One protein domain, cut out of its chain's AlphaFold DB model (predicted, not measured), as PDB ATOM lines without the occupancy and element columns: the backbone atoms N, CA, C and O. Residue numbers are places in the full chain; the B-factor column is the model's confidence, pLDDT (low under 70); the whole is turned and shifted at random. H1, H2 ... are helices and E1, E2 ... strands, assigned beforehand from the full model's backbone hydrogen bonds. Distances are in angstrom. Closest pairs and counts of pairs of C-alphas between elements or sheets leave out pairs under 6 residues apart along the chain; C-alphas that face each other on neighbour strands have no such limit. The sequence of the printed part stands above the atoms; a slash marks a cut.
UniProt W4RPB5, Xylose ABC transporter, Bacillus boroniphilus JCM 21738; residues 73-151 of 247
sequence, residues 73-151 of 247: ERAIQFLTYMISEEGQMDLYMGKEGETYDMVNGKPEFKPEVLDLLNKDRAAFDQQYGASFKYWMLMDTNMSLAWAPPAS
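What this domain is: This is residues 73 to 151 of the 247 residues of the protein "Xylose ABC transporter" of Bacillus boroniphilus JCM 21738 (UniProt W4RPB5). H2 lies near the middle of a small helical domain, H1 runs off from it to make one end of the longest axis, and toward the other end, where H3 lies, the two-strand hairpin of E1 and E2 and the helix H4 are level with each other along that axis, on opposite sides of it. From H4 a long link folds back toward H2, where the short H5 packs on it. The 79 printed residues hold, in order, H1, H2, E1, E2, H3, H4 and H5; the strands are antiparallel and the class is mostly helix. The whole is compact, with a radius of gyration of the C-alphas of 12.7 A and spans of 39 by 29 by 23 A.

Where its parts are: Find C-alpha 100 at (128.213, 181.700, 72.167), where E1, residues 100 to 103, begins; E2 is residues 106 to 109. H2, residues 85 to 93, runs 11.5 A. H1, residues 73 to 82, starts at (158.373, 176.989, 64.868) and runs 14.3 A. H3, residues 111 to 119, runs 12.2 A; H4 is residues 121 to 127. H5, residues 140 to 143, ends at (135.779, 171.800, 78.431).

How they stand to each other: In the hairpin, look for N 101 and O 108, 2.9 A apart. The closest C-alphas of H2 and E2, Met 93 and Phe 109, are 6.9 A apart. H2 and H5 touch, closest at C-alphas 92 and 143, 7.1 A. H1 and H2 only just touch, only at the corner, with 3 pairs of C-alphas within 8 A, the closest Tyr 81 and Gly 87, 5.3 A. H3 and H4 touch at a steep tilt of 45 degrees, opposite ways, with C-alphas 117 and 124 closest at 5.4 A. In H1, H2, H3 and H4 every O i to N i+4 pair is within hydrogen-bond range; H5 is too short for such a pair.

The domain as a whole: The farthest C-alphas, Glu 73 and Ser 151, are 41.4 A apart. The printed part has no cut; H4 to H5 is the long link. No printed residue has a pLDDT under 70.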
ATOM      1  N   GLU A  73     158.597 176.130  63.704       97.44
ATOM      2  CA  GLU A  73     158.373 176.989  64.868       97.44
ATOM      3  C   GLU A  73     156.935 177.497  64.875       97.44
ATOM      4  O   GLU A  73     156.244 177.372  65.887       97.44
ATOM      5  N   ARG A  74     156.433 177.961  63.725       97.88
ATOM      6  CA  ARG A  74     155.038 178.387  63.601       97.88
ATOM      7  C   ARG A  74     154.054 177.245  63.830       97.88
ATOM      8  O   ARG A  74     153.018 177.462  64.456       97.88
ATOM      9  N   ALA A  75     154.371 176.040  63.357       97.25
ATOM     10  CA  ALA A  75     153.550 174.862  63.627       97.25
ATOM     11  C   ALA A  75     153.475 174.566  65.133       97.25
ATOM     12  O   ALA A  75     152.378 174.396  65.654       97.25
ATOM     13  N   ILE A  76     154.607 174.583  65.845       96.75
ATOM     14  CA  ILE A  76     154.625 174.396  67.303       96.75
ATOM     15  C   ILE A  76     153.840 175.500  68.015       96.75
ATOM     16  O   ILE A  76     153.010 175.177  68.853       96.75
ATOM     17  N   GLN A  77     154.014 176.773  67.644       97.62
ATOM     18  CA  GLN A  77     153.227 177.875  68.215       97.62
ATOM     19  C   GLN A  77     151.718 177.662  68.052       97.62
ATOM     20  O   GLN A  77     150.957 177.949  68.972       97.62
ATOM     21  N   PHE A  78     151.281 177.151  66.898       96.31
ATOM     22  CA  PHE A  78     149.873 176.848  66.662       96.31
ATOM     23  C   PHE A  78     149.374 175.706  67.556       96.31
ATOM     24  O   PHE A  78     148.324 175.849  68.171       96.31
ATOM     25  N   LEU A  79     150.137 174.616  67.701       95.88
ATOM     26  CA  LEU A  79     149.763 173.522  68.609       95.88
ATOM     27  C   LEU A  79     149.758 173.975  70.078       95.88
ATOM     28  O   LEU A  79     148.864 173.584  70.821       95.88
ATOM     29  N   THR A  80     150.704 174.831  70.484       96.19
ATOM     30  CA  THR A  80     150.732 175.446  71.822       96.19
ATOM     31  C   THR A  80     149.489 176.293  72.074       96.19
ATOM     32  O   THR A  80     148.936 176.239  73.166       96.19
ATOM     33  N   TYR A  81     149.038 177.058  71.077       96.88
ATOM     34  CA  TYR A  81     147.772 177.779  71.165       96.88
ATOM     35  C   TYR A  81     146.595 176.808  71.293       96.88
ATOM     36  O   TYR A  81     145.795 176.972  72.198       96.88
ATOM     37  N   MET A  82     146.521 175.750  70.478       95.06
ATOM     38  CA  MET A  82     145.407 174.792  70.547       95.06
ATOM     39  C   MET A  82     145.243 174.147  71.932       95.06
ATOM     40  O   MET A  82     144.118 173.876  72.324       95.06
ATOM     41  N   ILE A  83     146.331 173.900  72.671       94.06
ATOM     42  CA  ILE A  83     146.278 173.326  74.033       94.06
ATOM     43  C   ILE A  83     146.146 174.373  75.150       94.06
ATOM     44  O   ILE A  83     146.074 173.998  76.318       94.06
ATOM     45  N   SER A  84     146.172 175.671  74.834       96.19
ATOM     46  CA  SER A  84     145.950 176.725  75.828       96.19
ATOM     47  C   SER A  84     144.463 176.833  76.178       96.19
ATOM     48  O   SER A  84     143.613 176.377  75.421       96.19
ATOM     49  N   GLU A  85     144.130 177.478  77.300       95.06
ATOM     50  CA  GLU A  85     142.727 177.730  77.671       95.06
ATOM     51  C   GLU A  85     141.972 178.512  76.586       95.06
ATOM     52  O   GLU A  85     140.848 178.158  76.239       95.06
ATOM     53  N   GLU A  86     142.623 179.516  75.994       94.88
ATOM     54  CA  GLU A  86     142.085 180.288  74.870       94.88
ATOM     55  C   GLU A  86     141.814 179.390  73.655       94.88
ATOM     56  O   GLU A  86     140.703 179.385  73.135       94.88
ATOM     57  N   GLY A  87     142.781 178.568  73.232       95.56
ATOM     58  CA  GLY A  87     142.584 177.695  72.075       95.56
ATOM     59  C   GLY A  87     141.576 176.575  72.323       95.56
ATOM     60  O   GLY A  87     140.814 176.236  71.419       95.56
ATOM     61  N   GLN A  88     141.513 176.027  73.540       95.94
ATOM     62  CA  GLN A  88     140.468 175.076  73.925       95.94
ATOM     63  C   GLN A  88     139.086 175.732  73.866       95.94
ATOM     64  O   GLN A  88     138.164 175.134  73.313       95.94
ATOM     65  N   MET A  89     138.944 176.958  74.382       95.00
ATOM     66  CA  MET A  89     137.695 177.719  74.311       95.00
ATOM     67  C   MET A  89     137.303 177.988  72.858       95.00
ATOM     68  O   MET A  89     136.174 177.704  72.472       95.00
ATOM     69  N   ASP A  90     138.229 178.471  72.035       95.19
ATOM     70  CA  ASP A  90     137.958 178.807  70.636       95.19
ATOM     71  C   ASP A  90     137.547 177.569  69.824       95.19
ATOM     72  O   ASP A  90     136.595 177.611  69.043       95.19
ATOM     73  N   LEU A  91     138.216 176.429  70.035       94.62
ATOM     74  CA  LEU A  91     137.889 175.171  69.353       94.62
ATOM     75  C   LEU A  91     136.609 174.512  69.887       94.62
ATOM     76  O   LEU A  91     135.951 173.766  69.153       94.62
ATOM     77  N   TYR A  92     136.256 174.740  71.154       96.31
ATOM     78  CA  TYR A  92     135.075 174.147  71.776       96.31
ATOM     79  C   TYR A  92     133.824 175.009  71.602       96.31
ATOM     80  O   TYR A  92     132.807 174.502  71.134       96.31
ATOM     81  N   MET A  93     133.891 176.294  71.945       96.62
ATOM     82  CA  MET A  93     132.764 177.227  71.914       96.62
ATOM     83  C   MET A  93     132.624 177.951  70.578       96.62
ATOM     84  O   MET A  93     131.516 178.368  70.246       96.62
ATOM     85  N   GLY A  94     133.690 178.086  69.788       95.50
ATOM     86  CA  GLY A  94     133.697 178.885  68.562       95.50
ATOM     87  C   GLY A  94     133.965 180.365  68.848       95.50
ATOM     88  O   GLY A  94     134.839 180.703  69.635       95.50
ATOM     89  N   LYS A  95     133.218 181.266  68.204       95.56
ATOM     90  CA  LYS A  95     133.422 182.718  68.288       95.56
ATOM     91  C   LYS A  95     132.342 183.407  69.130       95.56
ATOM     92  O   LYS A  95     131.147 183.254  68.865       95.56
ATOM     93  N   GLU A  96     132.772 184.232  70.087       96.88
ATOM     94  CA  GLU A  96     131.875 185.054  70.909       96.88
ATOM     95  C   GLU A  96     131.025 185.989  70.032       96.88
ATOM     96  O   GLU A  96     131.510 186.576  69.058       96.88
ATOM     97  N   GLY A  97     129.736 186.110  70.349       96.81
ATOM     98  CA  GLY A  97     128.770 186.881  69.575       96.81
ATOM     99  C   GLY A  97     128.284 186.180  68.305       96.81
ATOM    100  O   GLY A  97     127.348 186.676  67.673       96.81
ATOM    101  N   GLU A  98     128.835 185.018  67.941       96.50
ATOM    102  CA  GLU A  98     128.371 184.189  66.821       96.50
ATOM    103  C   GLU A  98     127.831 182.843  67.302       96.50
ATOM    104  O   GLU A  98     126.657 182.553  67.085       96.50
ATOM    105  N   THR A  99     128.658 182.047  67.978       97.31
ATOM    106  CA  THR A  99     128.284 180.711  68.464       97.31
ATOM    107  C   THR A  99     127.887 180.704  69.935       97.31
ATOM    108  O   THR A  99     127.035 179.912  70.340       97.31
ATOM    109  N   TYR A 100     128.467 181.593  70.734       97.81
ATOM    110  CA  TYR A 100     128.213 181.700  72.167       97.81
ATOM    111  C   TYR A 100     128.225 183.158  72.628       97.81
ATOM    112  O   TYR A 100     128.777 184.016  71.941       97.81
ATOM    113  N   ASP A 101     127.642 183.419  73.793       97.81
ATOM    114  CA  ASP A 101     127.731 184.695  74.505       97.81
ATOM    115  C   ASP A 101     128.198 184.455  75.950       97.81
ATOM    116  O   ASP A 101     128.040 183.361  76.500       97.81
ATOM    117  N   MET A 102     128.762 185.480  76.591       96.56
ATOM    118  CA  MET A 102     129.103 185.428  78.013       96.56
ATOM    119  C   MET A 102     127.876 185.735  78.879       96.56
ATOM    120  O   MET A 102     127.426 186.878  78.974       96.56
ATOM    121  N   VAL A 103     127.361 184.723  79.573       95.06
ATOM    122  CA  VAL A 103     126.211 184.818  80.480       95.06
ATOM    123  C   VAL A 103     126.689 184.562  81.905       95.06
ATOM    124  O   VAL A 103     127.268 183.527  82.217       95.06
ATOM    125  N   ASN A 104     126.497 185.535  82.802       93.12
ATOM    126  CA  ASN A 104     126.942 185.447  84.202       93.12
ATOM    127  C   ASN A 104     128.432 185.071  84.367       93.12
ATOM    128  O   ASN A 104     128.804 184.354  85.297       93.12
ATOM    129  N   GLY A 105     129.286 185.551  83.457       91.38
ATOM    130  CA  GLY A 105     130.722 185.265  83.473       91.38
ATOM    131  C   GLY A 105     131.101 183.866  82.982       91.38
ATOM    132  O   GLY A 105     132.243 183.461  83.174       91.38
ATOM    133  N   LYS A 106     130.176 183.135  82.349       92.81
ATOM    134  CA  LYS A 106     130.432 181.838  81.718       92.81
ATOM    135  C   LYS A 106     130.063 181.873  80.237       92.81
ATOM    136  O   LYS A 106     129.082 182.530  79.890       92.81
ATOM    137  N   PRO A 107     130.812 181.182  79.370       95.69
ATOM    138  CA  PRO A 107     130.422 181.043  77.979       95.69
ATOM    139  C   PRO A 107     129.199 180.125  77.891       95.69
ATOM    140  O   PRO A 107     129.195 179.023  78.439       95.69
ATOM    141  N   GLU A 108     128.161 180.563  77.189       96.25
ATOM    142  CA  GLU A 108     126.975 179.757  76.911       96.25
ATOM    143  C   GLU A 108     126.693 179.784  75.410       96.25
ATOM    144  O   GLU A 108     126.604 180.857  74.807       96.25
ATOM    145  N   PHE A 109     126.560 178.606  74.789       97.25
ATOM    146  CA  PHE A 109     126.132 178.522  73.394       97.25
ATOM    147  C   PHE A 109     124.813 179.265  73.214       97.25
ATOM    148  O   PHE A 109     123.896 179.133  74.030       97.25
ATOM    149  N   LYS A 110     124.685 179.990  72.102       97.69
ATOM    150  CA  LYS A 110     123.408 180.610  71.762       97.69
ATOM    151  C   LYS A 110     122.327 179.538  71.595       97.69
ATOM    152  O   LYS A 110     122.641 178.435  71.133       97.69
ATOM    153  N   PRO A 111     121.056 179.831  71.922       96.56
ATOM    154  CA  PRO A 111     119.988 178.835  71.880       96.56
ATOM    155  C   PRO A 111     119.884 178.088  70.545       96.56
ATOM    156  O   PRO A 111     119.748 176.869  70.538       96.56
ATOM    157  N   GLU A 112     119.997 178.787  69.415       96.81
ATOM    158  CA  GLU A 112     119.943 178.200  68.072       96.81
ATOM    159  C   GLU A 112     121.159 177.323  67.741       96.81
ATOM    160  O   GLU A 112     121.033 176.321  67.037       96.81
ATOM    161  N   VAL A 113     122.326 177.665  68.288       97.38
ATOM    162  CA  VAL A 113     123.578 176.920  68.113       97.38
ATOM    163  C   VAL A 113     123.511 175.619  68.909       97.38
ATOM    164  O   VAL A 113     123.816 174.546  68.386       97.38
ATOM    165  N   LEU A 114     123.041 175.704  70.158       95.25
ATOM    166  CA  LEU A 114     122.826 174.550  71.024       95.25
ATOM    167  C   LEU A 114     121.707 173.635  70.501       95.25
ATOM    168  O   LEU A 114     121.822 172.413  70.586       95.25
ATOM    169  N   ASP A 115     120.630 174.196  69.946       93.75
ATOM    170  CA  ASP A 115     119.552 173.418  69.326       93.75
ATOM    171  C   ASP A 115     120.065 172.619  68.122       93.75
ATOM    172  O   ASP A 115     119.778 171.425  68.012       93.75
ATOM    173  N   LEU A 116     120.887 173.241  67.266       94.06
ATOM    174  CA  LEU A 116     121.504 172.553  66.133       94.06
ATOM    175  C   LEU A 116     122.454 171.445  66.599       94.06
ATOM    176  O   LEU A 116     122.350 170.323  66.106       94.06
ATOM    177  N   LEU A 117     123.316 171.722  67.587       92.06
ATOM    178  CA  LEU A 117     124.223 170.727  68.178       92.06
ATOM    179  C   LEU A 117     123.468 169.484  68.672       92.06
ATOM    180  O   LEU A 117     123.916 168.362  68.445       92.06
ATOM    181  N   ASN A 118     122.320 169.687  69.322       88.25
ATOM    182  CA  ASN A 118     121.505 168.619  69.903       88.25
ATOM    183  C   ASN A 118     120.608 167.882  68.898       88.25
ATOM    184  O   ASN A 118     120.064 166.838  69.243       88.25
ATOM    185  N   LYS A 119     120.373 168.418  67.697       86.38
ATOM    186  CA  LYS A 119     119.464 167.801  66.712       86.38
ATOM    187  C   LYS A 119     120.187 167.233  65.504       86.38
ATOM    188  O   LYS A 119     119.781 166.196  64.987       86.38
ATOM    189  N   ASP A 120     121.229 167.917  65.046       87.88
ATOM    190  CA  ASP A 120     121.970 167.562  63.844       87.88
ATOM    191  C   ASP A 120     123.449 167.919  64.004       87.88
ATOM    192  O   ASP A 120     123.928 169.000  63.641       87.88
ATOM    193  N   ARG A 121     124.198 166.949  64.530       88.56
ATOM    194  CA  ARG A 121     125.641 167.072  64.719       88.56
ATOM    195  C   ARG A 121     126.388 167.347  63.409       88.56
ATOM    196  O   ARG A 121     127.391 168.057  63.425       88.56
ATOM    197  N   ALA A 122     125.928 166.798  62.284       90.00
ATOM    198  CA  ALA A 122     126.606 166.968  61.002       90.00
ATOM    199  C   ALA A 122     126.433 168.396  60.467       90.00
ATOM    200  O   ALA A 122     127.410 169.007  60.029       90.00
ATOM    201  N   ALA A 123     125.218 168.945  60.557       94.12
ATOM    202  CA  ALA A 123     124.951 170.336  60.200       94.12
ATOM    203  C   ALA A 123     125.701 171.313  61.121       94.12
ATOM    204  O   ALA A 123     126.316 172.262  60.631       94.12
ATOM    205  N   PHE A 124     125.732 171.047  62.433       94.81
ATOM    206  CA  PHE A 124     126.518 171.829  63.392       94.81
ATOM    207  C   PHE A 124     128.010 171.851  63.035       94.81
ATOM    208  O   PHE A 124     128.617 172.919  62.943       94.81
ATOM    209  N   ASP A 125     128.598 170.679  62.786       94.31
ATOM    210  CA  ASP A 125     130.007 170.544  62.413       94.31
ATOM    211  C   ASP A 125     130.342 171.321  61.131       94.31
ATOM    212  O   ASP A 125     131.418 171.904  61.031       94.31
ATOM    213  N   GLN A 126     129.441 171.306  60.142       95.25
ATOM    214  CA  GLN A 126     129.634 172.007  58.874       95.25
ATOM    215  C   GLN A 126     129.517 173.526  59.028       95.25
ATOM    216  O   GLN A 126     130.247 174.264  58.365       95.25
ATOM    217  N   GLN A 127     128.581 173.988  59.856       96.00
ATOM    218  CA  GLN A 127     128.291 175.408  60.012       96.00
ATOM    219  C   GLN A 127     129.263 176.104  60.967       96.00
ATOM    220  O   GLN A 127     129.703 177.214  60.677       96.00
ATOM    221  N   TYR A 128     129.590 175.463  62.090       95.75
ATOM    222  CA  TYR A 128     130.334 176.090  63.184       95.75
ATOM    223  C   TYR A 128     131.698 175.455  63.440       95.75
ATOM    224  O   TYR A 128     132.605 176.146  63.894       95.75
ATOM    225  N   GLY A 129     131.865 174.157  63.167       94.44
ATOM    226  CA  GLY A 129     133.140 173.465  63.387       94.44
ATOM    227  C   GLY A 129     133.627 173.473  64.844       94.44
ATOM    228  O   GLY A 129     134.827 173.391  65.076       94.44
ATOM    229  N   ALA A 130     132.716 173.578  65.814       94.75
ATOM    230  CA  ALA A 130     133.021 173.681  67.243       94.75
ATOM    231  C   ALA A 130     132.736 172.350  67.985       94.75
ATOM    232  O   ALA A 130     132.585 171.302  67.353       94.75
ATOM    233  N   SER A 131     132.658 172.362  69.321       93.31
ATOM    234  CA  SER A 131     132.254 171.229  70.179       93.31
ATOM    235  C   SER A 131     132.949 169.901  69.826       93.31
ATOM    236  O   SER A 131     132.329 168.911  69.426       93.31
ATOM    237  N   PHE A 132     134.280 169.883  69.932       91.06
ATOM    238  CA  PHE A 132     135.140 168.727  69.626       91.06
ATOM    239  C   PHE A 132     135.161 168.260  68.164       91.06
ATOM    240  O   PHE A 132     135.619 167.152  67.883       91.06
ATOM    241  N   LYS A 133     134.748 169.088  67.193       91.69
ATOM    242  CA  LYS A 133     135.037 168.786  65.780       91.69
ATOM    243  C   LYS A 133     136.539 168.559  65.550       91.69
ATOM    244  O   LYS A 133     136.932 167.638  64.831       91.69
ATOM    245  N   TYR A 134     137.371 169.354  66.221       88.38
ATOM    246  CA  TYR A 134     138.828 169.255  66.208       88.38
ATOM    247  C   TYR A 134     139.369 168.573  67.480       88.38
ATOM    248  O   TYR A 134     140.068 169.170  68.289       88.38
ATOM    249  N   TRP A 135     139.086 167.281  67.629       86.38
ATOM    250  CA  TRP A 135     139.466 166.435  68.770       86.38
ATOM    251  C   TRP A 135     140.972 166.111  68.961       86.38
ATOM    252  O   TRP A 135     141.330 165.490  69.954       86.38
ATOM    253  N   MET A 136     141.879 166.500  68.052       88.00
ATOM    254  CA  MET A 136     143.284 166.034  68.034       88.00
ATOM    255  C   MET A 136     144.130 166.505  69.224       88.00
ATOM    256  O   MET A 136     145.160 165.902  69.518       88.00
ATOM    257  N   LEU A 137     143.733 167.611  69.849       89.69
ATOM    258  CA  LEU A 137     144.405 168.220  70.995       89.69
ATOM    259  C   LEU A 137     143.382 168.692  72.034       89.69
ATOM    260  O   LEU A 137     143.643 169.652  72.744       89.69
ATOM    261  N   MET A 138     142.197 168.079  72.083       90.19
ATOM    262  CA  MET A 138     141.156 168.489  73.025       90.19
ATOM    263  C   MET A 138     141.525 168.125  74.466       90.19
ATOM    264  O   MET A 138     142.059 167.048  74.724       90.19
ATOM    265  N   ASP A 139     141.159 168.996  75.395       90.00
ATOM    266  CA  ASP A 139     141.142 168.734  76.826       90.00
ATOM    267  C   ASP A 139     139.681 168.615  77.276       90.00
ATOM    268  O   ASP A 139     138.963 169.601  77.480       90.00
ATOM    269  N   THR A 140     139.216 167.372  77.396       88.31
ATOM    270  CA  THR A 140     137.840 167.084  77.806       88.31
ATOM    271  C   THR A 140     137.566 167.555  79.229       88.31
ATOM    272  O   THR A 140     136.453 168.006  79.482       88.31
ATOM    273  N   ASN A 141     138.555 167.558  80.129       88.44
ATOM    274  CA  ASN A 141     138.379 168.025  81.506       88.44
ATOM    275  C   ASN A 141     138.180 169.539  81.561       88.44
ATOM    276  O   ASN A 141     137.287 170.012  82.262       88.44
ATOM    277  N   MET A 142     138.974 170.296  80.800       91.38
ATOM    278  CA  MET A 142     138.846 171.752  80.727       91.38
ATOM    279  C   MET A 142     137.484 172.163  80.162       91.38
ATOM    280  O   MET A 142     136.791 173.004  80.735       91.38
ATOM    281  N   SER A 143     137.053 171.497  79.088       91.00
ATOM    282  CA  SER A 143     135.779 171.800  78.431       91.00
ATOM    283  C   SER A 143     134.544 171.578  79.316       91.00
ATOM    284  O   SER A 143     133.511 172.195  79.064       91.00
ATOM    285  N   LEU A 144     134.625 170.759  80.379       89.94
ATOM    286  CA  LEU A 144     133.504 170.536  81.309       89.94
ATOM    287  C   LEU A 144     133.025 171.833  81.970       89.94
ATOM    288  O   LEU A 144     131.861 171.927  82.355       89.94
ATOM    289  N   ALA A 145     133.899 172.837  82.096       90.69
ATOM    290  CA  ALA A 145     133.533 174.145  82.631       90.69
ATOM    291  C   ALA A 145     132.593 174.939  81.703       90.69
ATOM    292  O   ALA A 145     131.890 175.837  82.177       90.69
ATOM    293  N   TRP A 146     132.585 174.613  80.407       92.75
ATOM    294  CA  TRP A 146     131.840 175.304  79.346       92.75
ATOM    295  C   TRP A 146     130.762 174.422  78.714       92.75
ATOM    296  O   TRP A 146     129.902 174.909  77.983       92.75
ATOM    297  N   ALA A 147     130.816 173.115  78.973       91.75
ATOM    298  CA  ALA A 147     129.909 172.156  78.384       91.75
ATOM    299  C   ALA A 147     128.457 172.448  78.798       91.75
ATOM    300  O   ALA A 147     128.169 172.612  79.990       91.75
ATOM    301  N   PRO A 148     127.514 172.479  77.838       90.62
ATOM    302  CA  PRO A 148     126.105 172.557  78.173       90.62
ATOM    303  C   PRO A 148     125.682 171.290  78.935       90.62
ATOM    304  O   PRO A 148     126.291 170.227  78.775       90.62
ATOM    305  N   PRO A 149     124.617 171.360  79.751       88.56
ATOM    306  CA  PRO A 149     124.084 170.173  80.400       88.56
ATOM    307  C   PRO A 149     123.646 169.139  79.356       88.56
ATOM    308  O   PRO A 149     123.058 169.489  78.330       88.56
ATOM    309  N   ALA A 150     123.878 167.858  79.649       88.38
ATOM    310  CA  ALA A 150     123.418 166.773  78.792       88.38
ATOM    311  C   ALA A 150     121.896 166.819  78.582       88.38
ATOM    312  O   ALA A 150     121.119 167.011  79.525       88.38
ATOM    313  N   SER A 151     121.485 166.599  77.335       90.19
ATOM    314  CA  SER A 151     120.100 166.582  76.871       90.19
ATOM    315  C   SER A 151     119.645 165.155  76.547       90.19
ATOM    316  O   SER A 151     120.453 164.230  76.416       90.19
TER     317      SER A 151